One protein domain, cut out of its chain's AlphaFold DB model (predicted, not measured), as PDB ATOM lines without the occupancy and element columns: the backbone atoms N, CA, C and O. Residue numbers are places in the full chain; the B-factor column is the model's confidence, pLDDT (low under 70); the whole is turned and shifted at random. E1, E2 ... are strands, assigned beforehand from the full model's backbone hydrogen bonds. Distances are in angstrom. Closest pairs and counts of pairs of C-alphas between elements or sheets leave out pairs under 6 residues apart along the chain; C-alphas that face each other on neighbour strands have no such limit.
ATOM      1  N   VAL A   3     -19.059  -7.760 -33.510       94.94
ATOM      2  CA  VAL A   3     -19.347  -6.657 -32.584       94.94
ATOM      3  C   VAL A   3     -20.771  -6.166 -32.826       94.94
ATOM      4  O   VAL A   3     -21.165  -5.979 -33.973       94.94
ATOM      5  N   SER A   4     -21.533  -5.955 -31.756       93.81
ATOM      6  CA  SER A   4     -22.885  -5.398 -31.801       93.81
ATOM      7  C   SER A   4     -22.979  -4.163 -30.914       93.81
ATOM      8  O   SER A   4     -22.337  -4.077 -29.864       93.81
ATOM      9  N   GLY A   5     -23.770  -3.187 -31.341       93.00
ATOM     10  CA  GLY A   5     -23.805  -1.871 -30.728       93.00
ATOM     11  C   GLY A   5     -24.832  -0.949 -31.364       93.00
ATOM     12  O   GLY A   5     -25.589  -1.351 -32.248       93.00
ATOM     13  N   THR A   6     -24.837   0.298 -30.910       93.50
ATOM     14  CA  THR A   6     -25.642   1.377 -31.485       93.50
ATOM     15  C   THR A   6     -24.727   2.436 -32.081       93.50
ATOM     16  O   THR A   6     -23.614   2.656 -31.603       93.50
ATOM     17  N   ALA A   7     -25.188   3.097 -33.137       93.38
ATOM     18  CA  ALA A   7     -24.460   4.178 -33.781       93.38
ATOM     19  C   ALA A   7     -25.394   5.363 -34.033       93.38
ATOM     20  O   ALA A   7     -26.541   5.175 -34.438       93.38
ATOM     21  N   SER A   8     -24.905   6.576 -33.786       94.19
ATOM     22  CA  SER A   8     -25.628   7.827 -33.996       94.19
ATOM     23  C   SER A   8     -24.789   8.798 -34.820       94.19
ATOM     24  O   SER A   8     -23.581   8.940 -34.622       94.19
ATOM     25  N   GLY A   9     -25.430   9.455 -35.784       94.81
ATOM     26  CA  GLY A   9     -24.798  10.488 -36.598       94.81
ATOM     27  C   GLY A   9     -24.765  11.826 -35.866       94.81
ATOM     28  O   GLY A   9     -25.795  12.300 -35.396       94.81
ATOM     29  N   ASP A  10     -23.599  12.457 -35.813       94.56
ATOM     30  CA  ASP A  10     -23.441  13.865 -35.469       94.56
ATOM     31  C   ASP A  10     -23.554  14.693 -36.754       94.56
ATOM     32  O   ASP A  10     -22.677  14.668 -37.625       94.56
ATOM     33  N   TRP A  11     -24.671  15.409 -36.892       93.31
ATOM     34  CA  TRP A  11     -24.958  16.193 -38.088       93.31
ATOM     35  C   TRP A  11     -23.941  17.319 -38.306       93.31
ATOM     36  O   TRP A  11     -23.440  17.514 -39.419       93.31
ATOM     37  N   THR A  12     -23.594  18.042 -37.241       93.81
ATOM     38  CA  THR A  12     -22.700  19.205 -37.290       93.81
ATOM     39  C   THR A  12     -21.282  18.794 -37.661       93.81
ATOM     40  O   THR A  12     -20.653  19.456 -38.485       93.81
ATOM     41  N   LEU A  13     -20.807  17.665 -37.137       93.69
ATOM     42  CA  LEU A  13     -19.466  17.153 -37.423       93.69
ATOM     43  C   LEU A  13     -19.400  16.251 -38.663       93.69
ATOM     44  O   LEU A  13     -18.311  15.913 -39.110       93.69
ATOM     45  N   SER A  14     -20.544  15.893 -39.257       96.12
ATOM     46  CA  SER A  14     -20.627  14.945 -40.382       96.12
ATOM     47  C   SER A  14     -19.963  13.602 -40.078       96.12
ATOM     48  O   SER A  14     -19.267  13.036 -40.919       96.12
ATOM     49  N   CYS A  15     -20.164  13.078 -38.872       96.06
ATOM     50  CA  CYS A  15     -19.546  11.824 -38.454       96.06
ATOM     51  C   CYS A  15     -20.521  10.926 -37.703       96.06
ATOM     52  O   CYS A  15     -21.626  11.336 -37.363       96.06
ATOM     53  N   VAL A  16     -20.117   9.687 -37.457       97.12
ATOM     54  CA  VAL A  16     -20.873   8.716 -36.671       97.12
ATOM     55  C   VAL A  16     -20.106   8.398 -35.398       97.12
ATOM     56  O   VAL A  16     -18.915   8.088 -35.435       97.12
ATOM     57  N   ARG A  17     -20.805   8.446 -34.267       95.75
ATOM     58  CA  ARG A  17     -20.340   7.900 -32.992       95.75
ATOM     59  C   ARG A  17     -20.996   6.551 -32.782       95.75
ATOM     60  O   ARG A  17     -22.161   6.377 -33.128       95.75
ATOM     61  N   GLY A  18     -20.275   5.603 -32.205       94.06
ATOM     62  CA  GLY A  18     -20.846   4.301 -31.893       94.06
ATOM     63  C   GLY A  18     -20.465   3.823 -30.510       94.06
ATOM     64  O   GLY A  18     -19.338   4.010 -30.052       94.06
ATOM     65  N   GLN A  19     -21.431   3.185 -29.869       94.94
ATOM     66  CA  GLN A  19     -21.268   2.465 -28.625       94.94
ATOM     67  C   GLN A  19     -21.270   0.970 -28.929       94.94
ATOM     68  O   GLN A  19     -22.112   0.482 -29.679       94.94
ATOM     69  N   VAL A  20     -20.346   0.234 -28.322       94.94
ATOM     70  CA  VAL A  20     -20.328  -1.227 -28.372       94.94
ATOM     71  C   VAL A  20     -21.118  -1.768 -27.194       94.94
ATOM     72  O   VAL A  20     -20.839  -1.423 -26.048       94.94
ATOM     73  N   ASN A  21     -22.075  -2.649 -27.461       92.81
ATOM     74  CA  ASN A  21     -22.940  -3.247 -26.446       92.81
ATOM     75  C   ASN A  21     -22.538  -4.695 -26.156       92.81
ATOM     76  O   ASN A  21     -22.585  -5.125 -25.004       92.81
ATOM     77  N   SER A  22     -22.124  -5.447 -27.178       92.69
ATOM     78  CA  SER A  22     -21.651  -6.818 -27.013       92.69
ATOM     79  C   SER A  22     -20.639  -7.229 -28.079       92.69
ATOM     80  O   SER A  22     -20.557  -6.640 -29.158       92.69
ATOM     81  N   ILE A  23     -19.853  -8.256 -27.763       94.56
ATOM     82  CA  ILE A  23     -18.932  -8.914 -28.688       94.56
ATOM     83  C   ILE A  23     -19.135 -10.419 -28.602       94.56
ATOM     84  O   ILE A  23     -19.128 -10.996 -27.516       94.56
ATOM     85  N   THR A  24     -19.273 -11.058 -29.757       93.50
ATOM     86  CA  THR A  24     -19.328 -12.508 -29.909       93.50
ATOM     87  C   THR A  24     -18.012 -13.027 -30.470       93.50
ATOM     88  O   THR A  24     -17.628 -12.729 -31.602       93.50
ATOM     89  N   PHE A  25     -17.317 -13.835 -29.684       92.75
ATOM     90  CA  PHE A  25     -16.150 -14.590 -30.118       92.75
ATOM     91  C   PHE A  25     -16.596 -15.921 -30.719       92.75
ATOM     92  O   PHE A  25     -17.539 -16.535 -30.223       92.75
ATOM     93  N   VAL A  26     -15.924 -16.337 -31.791       92.69
ATOM     94  CA  VAL A  26     -16.092 -17.650 -32.422       92.69
ATOM     95  C   VAL A  26     -14.740 -18.341 -32.324       92.69
ATOM     96  O   VAL A  26     -13.753 -17.817 -32.842       92.69
ATOM     97  N   PHE A  27     -14.688 -19.453 -31.600       91.81
ATOM     98  CA  PHE A  27     -13.486 -20.262 -31.424       91.81
ATOM     99  C   PHE A  27     -13.228 -21.126 -32.668       91.81
ATOM    100  O   PHE A  27     -14.107 -21.295 -33.515       91.81
ATOM    101  N   ALA A  28     -12.013 -21.668 -32.789       90.44
ATOM    102  CA  ALA A  28     -11.573 -22.418 -33.973       90.44
ATOM    103  C   ALA A  28     -12.444 -23.652 -34.286       90.44
ATOM    104  O   ALA A  28     -12.585 -24.038 -35.440       90.44
ATOM    105  N   ASP A  29     -13.064 -24.240 -33.266       89.38
ATOM    106  CA  ASP A  29     -13.970 -25.387 -33.356       89.38
ATOM    107  C   ASP A  29     -15.447 -24.994 -33.578       89.38
ATOM    108  O   ASP A  29     -16.346 -25.835 -33.515       89.38
ATOM    109  N   GLY A  30     -15.712 -23.702 -33.784       90.25
ATOM    110  CA  GLY A  30     -17.035 -23.148 -34.025       90.25
ATOM    111  C   GLY A  30     -17.846 -22.815 -32.772       90.25
ATOM    112  O   GLY A  30     -18.967 -22.325 -32.924       90.25
ATOM    113  N   ARG A  31     -17.336 -23.034 -31.549       91.56
ATOM    114  CA  ARG A  31     -18.025 -22.592 -30.320       91.56
ATOM    115  C   ARG A  31     -18.128 -21.067 -30.270       91.56
ATOM    116  O   ARG A  31     -17.230 -20.366 -30.736       91.56
ATOM    117  N   VAL A  32     -19.213 -20.541 -29.700       92.19
ATOM    118  CA  VAL A  32     -19.452 -19.096 -29.582       92.19
ATOM    119  C   VAL A  32     -19.559 -18.633 -28.140       92.19
ATOM    120  O   VAL A  32     -20.218 -19.260 -27.310       92.19
ATOM    121  N   ARG A  33     -18.977 -17.466 -27.862       90.94
ATOM    122  CA  ARG A  33     -19.077 -16.782 -26.571       90.94
ATOM    123  C   ARG A  33     -19.432 -15.318 -26.784       90.94
ATOM    124  O   ARG A  33     -18.621 -14.548 -27.287       90.94
ATOM    125  N   THR A  34     -20.642 -14.934 -26.385       91.25
ATOM    126  CA  THR A  34     -21.090 -13.532 -26.397       91.25
ATOM    127  C   THR A  34     -20.860 -12.892 -25.035       91.25
ATOM    128  O   THR A  34     -21.199 -13.490 -24.010       91.25
ATOM    129  N   LEU A  35     -20.277 -11.695 -25.035       90.06
ATOM    130  CA  LEU A  35     -19.958 -10.897 -23.854       90.06
ATOM    131  C   LEU A  35     -20.537  -9.477 -23.996       90.06
ATOM    132  O   LEU A  35     -20.315  -8.864 -25.039       90.06
ATOM    133  N   PRO A  36     -21.244  -8.928 -22.985       88.75
ATOM    134  CA  PRO A  36     -21.712  -9.630 -21.786       88.75
ATOM    135  C   PRO A  36     -22.565 -10.844 -22.150       88.75
ATOM    136  O   PRO A  36     -23.102 -10.918 -23.255       88.75
ATOM    137  N   ALA A  37     -22.663 -11.796 -21.218       82.00
ATOM    138  CA  ALA A  37     -23.597 -12.897 -21.384       82.00
ATOM    139  C   ALA A  37     -24.999 -12.313 -21.645       82.00
ATOM    140  O   ALA A  37     -25.409 -11.407 -20.913       82.00
ATOM    141  N   PRO A  38     -25.700 -12.761 -22.701       70.62
ATOM    142  CA  PRO A  38     -27.058 -12.310 -22.948       70.62
ATOM    143  C   PRO A  38     -27.939 -12.747 -21.777       70.62
ATOM    144  O   PRO A  38     -27.785 -13.853 -21.260       70.62
ATOM    145  N   ASP A  39     -28.856 -11.880 -21.367       64.88
ATOM    146  CA  ASP A  39     -29.858 -12.222 -20.366       64.88
ATOM    147  C   ASP A  39     -30.827 -13.248 -20.971       64.88
ATOM    148  O   ASP A  39     -31.619 -12.930 -21.858       64.88
ATOM    149  N   VAL A  40     -30.705 -14.505 -20.546       59.44
ATOM    150  CA  VAL A  40     -31.521 -15.625 -21.042       59.44
ATOM    151  C   VAL A  40     -32.888 -15.721 -20.357       59.44
ATOM    152  O   VAL A  40     -33.710 -16.517 -20.798       59.44
ATOM    153  N   ASN A  41     -33.148 -14.907 -19.326       50.59
ATOM    154  CA  ASN A  41     -34.389 -14.938 -18.543       50.59
ATOM    155  C   ASN A  41     -35.176 -13.616 -18.563       50.59
ATOM    156  O   ASN A  41     -36.220 -13.524 -17.919       50.59
ATOM    157  N   GLY A  42     -34.716 -12.597 -19.295       48.69
ATOM    158  CA  GLY A  42     -35.397 -11.299 -19.393       48.69
ATOM    159  C   GLY A  42     -35.483 -10.538 -18.064       48.69
ATOM    160  O   GLY A  42     -36.239  -9.572 -17.955       48.69
ATOM    161  N   THR A  43     -34.734 -10.961 -17.047       44.25
ATOM    162  CA  THR A  43     -34.667 -10.304 -15.747       44.25
ATOM    163  C   THR A  43     -33.425  -9.436 -15.708       44.25
ATOM    164  O   THR A  43     -32.354  -9.871 -15.292       44.25
ATOM    165  N   THR A  44     -33.607  -8.177 -16.116       49.53
ATOM    166  CA  THR A  44     -32.636  -7.075 -16.065       49.53
ATOM    167  C   THR A  44     -31.706  -7.152 -14.852       49.53
ATOM    168  O   THR A  44     -31.952  -6.532 -13.821       49.53
ATOM    169  N   ASN A  45     -30.574  -7.840 -15.002       41.59
ATOM    170  CA  ASN A  45     -29.432  -7.736 -14.100       41.59
ATOM    171  C   ASN A  45     -28.487  -6.664 -14.640       41.59
ATOM    172  O   ASN A  45     -27.328  -6.885 -14.983       41.59
ATOM    173  N   SER A  46     -29.036  -5.454 -14.707       48.03
ATOM    174  CA  SER A  46     -28.263  -4.225 -14.768       48.03
ATOM    175  C   SER A  46     -27.796  -3.928 -13.348       48.03
ATOM    176  O   SER A  46     -28.432  -3.176 -12.614       48.03
ATOM    177  N   ASN A  47     -26.733  -4.595 -12.899       41.44
ATOM    178  CA  ASN A  47     -26.109  -4.217 -11.639       41.44
ATOM    179  C   ASN A  47     -24.600  -4.443 -11.669       41.44
ATOM    180  O   ASN A  47     -24.094  -5.458 -11.210       41.44
ATOM    181  N   GLN A  48     -23.909  -3.477 -12.274       41.78
ATOM    182  CA  GLN A  48     -22.788  -2.731 -11.687       41.78
ATOM    183  C   GLN A  48     -22.063  -1.993 -12.820       41.78
ATOM    184  O   GLN A  48     -21.256  -2.578 -13.533       41.78
ATOM    185  N   GLN A  49     -22.398  -0.714 -13.025       40.03
ATOM    186  CA  GLN A  49     -21.455   0.397 -12.840       40.03
ATOM    187  C   GLN A  49     -22.098   1.724 -13.294       40.03
ATOM    188  O   GLN A  49     -22.411   1.924 -14.463       40.03
ATOM    189  N   THR A  50     -22.217   2.637 -12.324       36.81
ATOM    190  CA  THR A  50     -22.337   4.100 -12.470       36.81
ATOM    191  C   THR A  50     -23.739   4.706 -12.612       36.81
ATOM    192  O   THR A  50     -24.188   5.116 -13.680       36.81
ATOM    193  N   LYS A  51     -24.349   4.945 -11.439       39.50
ATOM    194  CA  LYS A  51     -25.132   6.159 -11.151       39.50
ATOM    195  C   LYS A  51     -24.260   7.397 -11.417       39.50
ATOM    196  O   LYS A  51     -23.635   7.913 -10.499       39.50
ATOM    197  N   ASN A  52     -24.186   7.842 -12.668       35.69
ATOM    198  CA  ASN A  52     -23.808   9.211 -13.014       35.69
ATOM    199  C   ASN A  52     -24.285   9.529 -14.440       35.69
ATOM    200  O   ASN A  52     -23.568   9.307 -15.407       35.69
ATOM    201  N   GLY A  53     -25.543   9.960 -14.552       37.88
ATOM    202  CA  GLY A  53     -26.087  10.895 -15.548       37.88
ATOM    203  C   GLY A  53     -25.906  10.726 -17.065       37.88
ATOM    204  O   GLY A  53     -26.580  11.471 -17.765       37.88
ATOM    205  N   ASN A  54     -25.047   9.855 -17.617       41.50
ATOM    206  CA  ASN A  54     -24.768   9.893 -19.063       41.50
ATOM    207  C   ASN A  54     -24.087   8.648 -19.682       41.50
ATOM    208  O   ASN A  54     -23.368   8.795 -20.667       41.50
ATOM    209  N   ASN A  55     -24.240   7.436 -19.127       41.62
ATOM    210  CA  ASN A  55     -23.575   6.246 -19.690       41.62
ATOM    211  C   ASN A  55     -24.529   5.059 -19.892       41.62
ATOM    212  O   ASN A  55     -24.982   4.406 -18.953       41.62
ATOM    213  N   THR A  56     -24.833   4.798 -21.159       49.91
ATOM    214  CA  THR A  56     -25.879   3.905 -21.661       49.91
ATOM    215  C   THR A  56     -25.410   2.447 -21.736       49.91
ATOM    216  O   THR A  56     -25.389   1.871 -22.809       49.91
ATOM    217  N   GLY A  57     -25.010   1.807 -20.633       63.38
ATOM    218  CA  GLY A  57     -24.892   0.330 -20.548       63.38
ATOM    219  C   GLY A  57     -23.967  -0.406 -21.548       63.38
ATOM    220  O   GLY A  57     -24.038  -1.631 -21.636       63.38
ATOM    221  N   GLY A  58     -23.124   0.298 -22.309       81.19
ATOM    222  CA  GLY A  58     -22.195  -0.284 -23.281       81.19
ATOM    223  C   GLY A  58     -20.906  -0.824 -22.654       81.19
ATOM    224  O   GLY A  58     -20.535  -0.475 -21.537       81.19
ATOM    225  N   ILE A  59     -20.196  -1.672 -23.397       92.56
ATOM    226  CA  ILE A  59     -18.896  -2.260 -23.026       92.56
ATOM    227  C   ILE A  59     -17.706  -1.585 -23.704       92.56
ATOM    228  O   ILE A  59     -16.567  -2.025 -23.544       92.56
ATOM    229  N   GLY A  60     -17.977  -0.570 -24.518       94.81
ATOM    230  CA  GLY A  60     -16.973   0.083 -25.331       94.81
ATOM    231  C   GLY A  60     -17.561   1.096 -26.299       94.81
ATOM    232  O   GLY A  60     -18.757   1.386 -26.280       94.81
ATOM    233  N   TRP A  61     -16.705   1.614 -27.167       95.94
ATOM    234  CA  TRP A  61     -17.030   2.600 -28.195       95.94
ATOM    235  C   TRP A  61     -16.141   2.394 -29.425       95.94
ATOM    236  O   TRP A  61     -15.202   1.600 -29.394       95.94
ATOM    237  N   ILE A  62     -16.463   3.074 -30.523       96.00
ATOM    238  CA  ILE A  62     -15.693   3.009 -31.771       96.00
ATOM    239  C   ILE A  62     -15.071   4.360 -32.116       96.00
ATOM    240  O   ILE A  62     -15.666   5.409 -31.861       96.00
ATOM    241  N   SER A  63     -13.896   4.320 -32.734       96.75
ATOM    242  CA  SER A  63     -13.168   5.490 -33.230       96.75
ATOM    243  C   SER A  63     -12.681   5.279 -34.655       96.75
ATOM    244  O   SER A  63     -12.664   4.152 -35.146       96.75
ATOM    245  N   ASP A  64     -12.220   6.344 -35.302       95.50
ATOM    246  CA  ASP A  64     -11.358   6.202 -36.475       95.50
ATOM    247  C   ASP A  64      -9.980   5.603 -36.112       95.50
ATOM    248  O   ASP A  64      -9.727   5.225 -34.963       95.50
ATOM    249  N   GLU A  65      -9.102   5.468 -37.108       94.62
ATOM    250  CA  GLU A  65      -7.753   4.907 -36.931       94.62
ATOM    251  C   GLU A  65      -6.843   5.794 -36.058       94.62
ATOM    252  O   GLU A  65      -5.898   5.278 -35.462       94.62
ATOM    253  N   ASP A  66      -7.170   7.081 -35.908       94.69
ATOM    254  CA  ASP A  66      -6.431   8.057 -35.097       94.69
ATOM    255  C   ASP A  66      -6.935   8.127 -33.640       94.69
ATOM    256  O   ASP A  66      -6.431   8.903 -32.825       94.69
ATOM    257  N   GLY A  67      -7.929   7.307 -33.278       94.25
ATOM    258  CA  GLY A  67      -8.487   7.258 -31.926       94.25
ATOM    259  C   GLY A  67      -9.578   8.298 -31.652       94.25
ATOM    260  O   GLY A  67     -10.025   8.428 -30.510       94.25
ATOM    261  N   ILE A  68     -10.054   9.020 -32.669       95.44
ATOM    262  CA  ILE A  68     -11.094  10.039 -32.526       95.44
ATOM    263  C   ILE A  68     -12.479   9.361 -32.562       95.44
ATOM    264  O   ILE A  68     -12.802   8.664 -33.528       95.44
ATOM    265  N   PRO A  69     -13.350   9.553 -31.549       95.12
ATOM    266  CA  PRO A  69     -14.685   8.941 -31.470       95.12
ATOM    267  C   PRO A  69     -15.692   9.614 -32.425       95.12
ATOM    268  O   PRO A  69     -16.721  10.137 -31.994       95.12
ATOM    269  N   CYS A  70     -15.362   9.692 -33.715       94.88
ATOM    270  CA  CYS A  70     -16.108  10.422 -34.739       94.88
ATOM    271  C   CYS A  70     -15.725   9.888 -36.128       94.88
ATOM    272  O   CYS A  70     -14.830  10.398 -36.793       94.88
ATOM    273  N   ILE A  71     -16.410   8.838 -36.583       96.75
ATOM    274  CA  ILE A  71     -16.116   8.196 -37.869       96.75
ATOM    275  C   ILE A  71     -16.674   9.062 -38.993       96.75
ATOM    276  O   ILE A  71     -17.890   9.210 -39.123       96.75
ATOM    277  N   SER A  72     -15.788   9.628 -39.806       95.62
ATOM    278  CA  SER A  72     -16.161  10.543 -40.888       95.62
ATOM    279  C   SER A  72     -17.166   9.925 -41.867       95.62
ATOM    280  O   SER A  72     -16.981   8.810 -42.366       95.62
ATOM    281  N   GLY A  73     -18.208  10.688 -42.185       95.56
ATOM    282  CA  GLY A  73     -19.255  10.322 -43.129       95.56
ATOM    283  C   GLY A  73     -19.712  11.505 -43.978       95.56
ATOM    284  O   GLY A  73     -19.157  12.599 -43.940       95.56
ATOM    285  N   THR A  74     -20.744  11.277 -44.785       95.94
ATOM    286  CA  THR A  74     -21.345  12.301 -45.650       95.94
ATOM    287  C   THR A  74     -22.780  12.571 -45.233       95.94
ATOM    288  O   THR A  74     -23.541  11.636 -44.993       95.94
ATOM    289  N   PRO A 155     -19.437   4.917 -45.561       93.75
ATOM    290  CA  PRO A 155     -19.269   3.807 -46.493       93.75
ATOM    291  C   PRO A 155     -18.989   2.472 -45.782       93.75
ATOM    292  O   PRO A 155     -18.271   2.454 -44.777       93.75
ATOM    293  N   PRO A 156     -19.491   1.341 -46.308       93.12
ATOM    294  CA  PRO A 156     -19.145   0.024 -45.783       93.12
ATOM    295  C   PRO A 156     -17.647  -0.266 -45.960       93.12
ATOM    296  O   PRO A 156     -16.993   0.277 -46.849       93.12
ATOM    297  N   GLY A 157     -17.096  -1.132 -45.107       92.12
ATOM    298  CA  GLY A 157     -15.679  -1.516 -45.158       92.12
ATOM    299  C   GLY A 157     -14.703  -0.465 -44.610       92.12
ATOM    300  O   GLY A 157     -13.492  -0.654 -44.710       92.12
ATOM    301  N   LYS A 158     -15.199   0.630 -44.015       91.06
ATOM    302  CA  LYS A 158     -14.355   1.578 -43.278       91.06
ATOM    303  C   LYS A 158     -13.654   0.876 -42.117       91.06
ATOM    304  O   LYS A 158     -14.283   0.162 -41.337       91.06
ATOM    305  N   ARG A 159     -12.347   1.107 -42.010       93.38
ATOM    306  CA  ARG A 159     -11.551   0.684 -40.862       93.38
ATOM    307  C   ARG A 159     -11.828   1.614 -39.688       93.38
ATOM    308  O   ARG A 159     -12.010   2.815 -39.870       93.38
ATOM    309  N   LEU A 160     -11.910   1.021 -38.507       94.94
ATOM    310  CA  LEU A 160     -12.194   1.693 -37.250       94.94
ATOM    311  C   LEU A 160     -11.502   0.929 -36.125       94.94
ATOM    312  O   LEU A 160     -11.220  -0.266 -36.271       94.94
ATOM    313  N   ALA A 161     -11.264   1.600 -35.006       96.00
ATOM    314  CA  ALA A 161     -10.815   0.950 -33.788       96.00
ATOM    315  C   ALA A 161     -11.998   0.738 -32.841       96.00
ATOM    316  O   ALA A 161     -12.896   1.575 -32.724       96.00
ATOM    317  N   VAL A 162     -11.994  -0.409 -32.167       95.81
ATOM    318  CA  VAL A 162     -12.971  -0.749 -31.137       95.81
ATOM    319  C   VAL A 162     -12.286  -0.650 -29.782       95.81
ATOM    320  O   VAL A 162     -11.360  -1.403 -29.491       95.81
ATOM    321  N   HIS A 163     -12.774   0.258 -28.946       95.44
ATOM    322  CA  HIS A 163     -12.241   0.528 -27.618       95.44
ATOM    323  C   HIS A 163     -13.113  -0.145 -26.574       95.44
ATOM    324  O   HIS A 163     -14.259   0.249 -26.368       95.44
ATOM    325  N   ILE A 164     -12.575  -1.162 -25.909       94.38
ATOM    326  CA  ILE A 164     -13.279  -1.892 -24.857       94.38
ATOM    327  C   ILE A 164     -12.929  -1.288 -23.504       94.38
ATOM    328  O   ILE A 164     -11.763  -1.199 -23.133       94.38
ATOM    329  N   THR A 165     -13.949  -0.869 -22.761       91.88
ATOM    330  CA  THR A 165     -13.791  -0.107 -21.512       91.88
ATOM    331  C   THR A 165     -13.833  -0.977 -20.261       91.88
ATOM    332  O   THR A 165     -13.714  -0.469 -19.148       91.88
TER     333      THR A 165
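AT A GLANCE: This is residues 3 to 74 and 155 to 165 of the 196 residues of the protein "TIGR03752 family integrating conjugative element protein" of Escherichia coli (UniProt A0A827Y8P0). With little regular structure, this is one twisted sheet built on the long, bent strand E2, with E1 along one side, E3 and E4 on the other and E5 beyond E4. From the loop of residues 36 to 59, residues 39 to 45 stick out. The 83 printed residues hold five strands, E1 to E5, 32 residues, all strand, antiparallel and branched; the whole is loose, radius of gyration of the C-alphas 15.1 A, spanning 40 by 39 by 19 A.

HOW THE PARTS SIT: Start at E1, residues 3 to 10, which forms a hairpin with E2, residues 15 to 26; N 8 and O 17 are 2.8 A apart. E2 bends by 67 degrees at residue 21 and forms a hairpin with E3, residues 32 to 35, N 25 to O 33 2.8 A, completing a meander, each strand the antiparallel neighbour of the one before. E4, residues 60 to 63, is antiparallel to E2, N 20 to O 60 2.8 A, and to E5, residues 161 to 164, N 61 to O 163 2.9 A.

IN THESE COORDINATES: Find C-alpha 3 at (-19.347, -6.657, -32.584); E1 runs 21.1 A, E2 30.3 A, and E5 ends at C-alpha 164, (-13.279, -1.892, -24.857).

THE WHOLE: Across the cut, residues 75 to 154, C-alphas 74 and 155 are 8.8 A apart. The link E3 to E4 is long; residues 39 to 57 have pLDDT under 70.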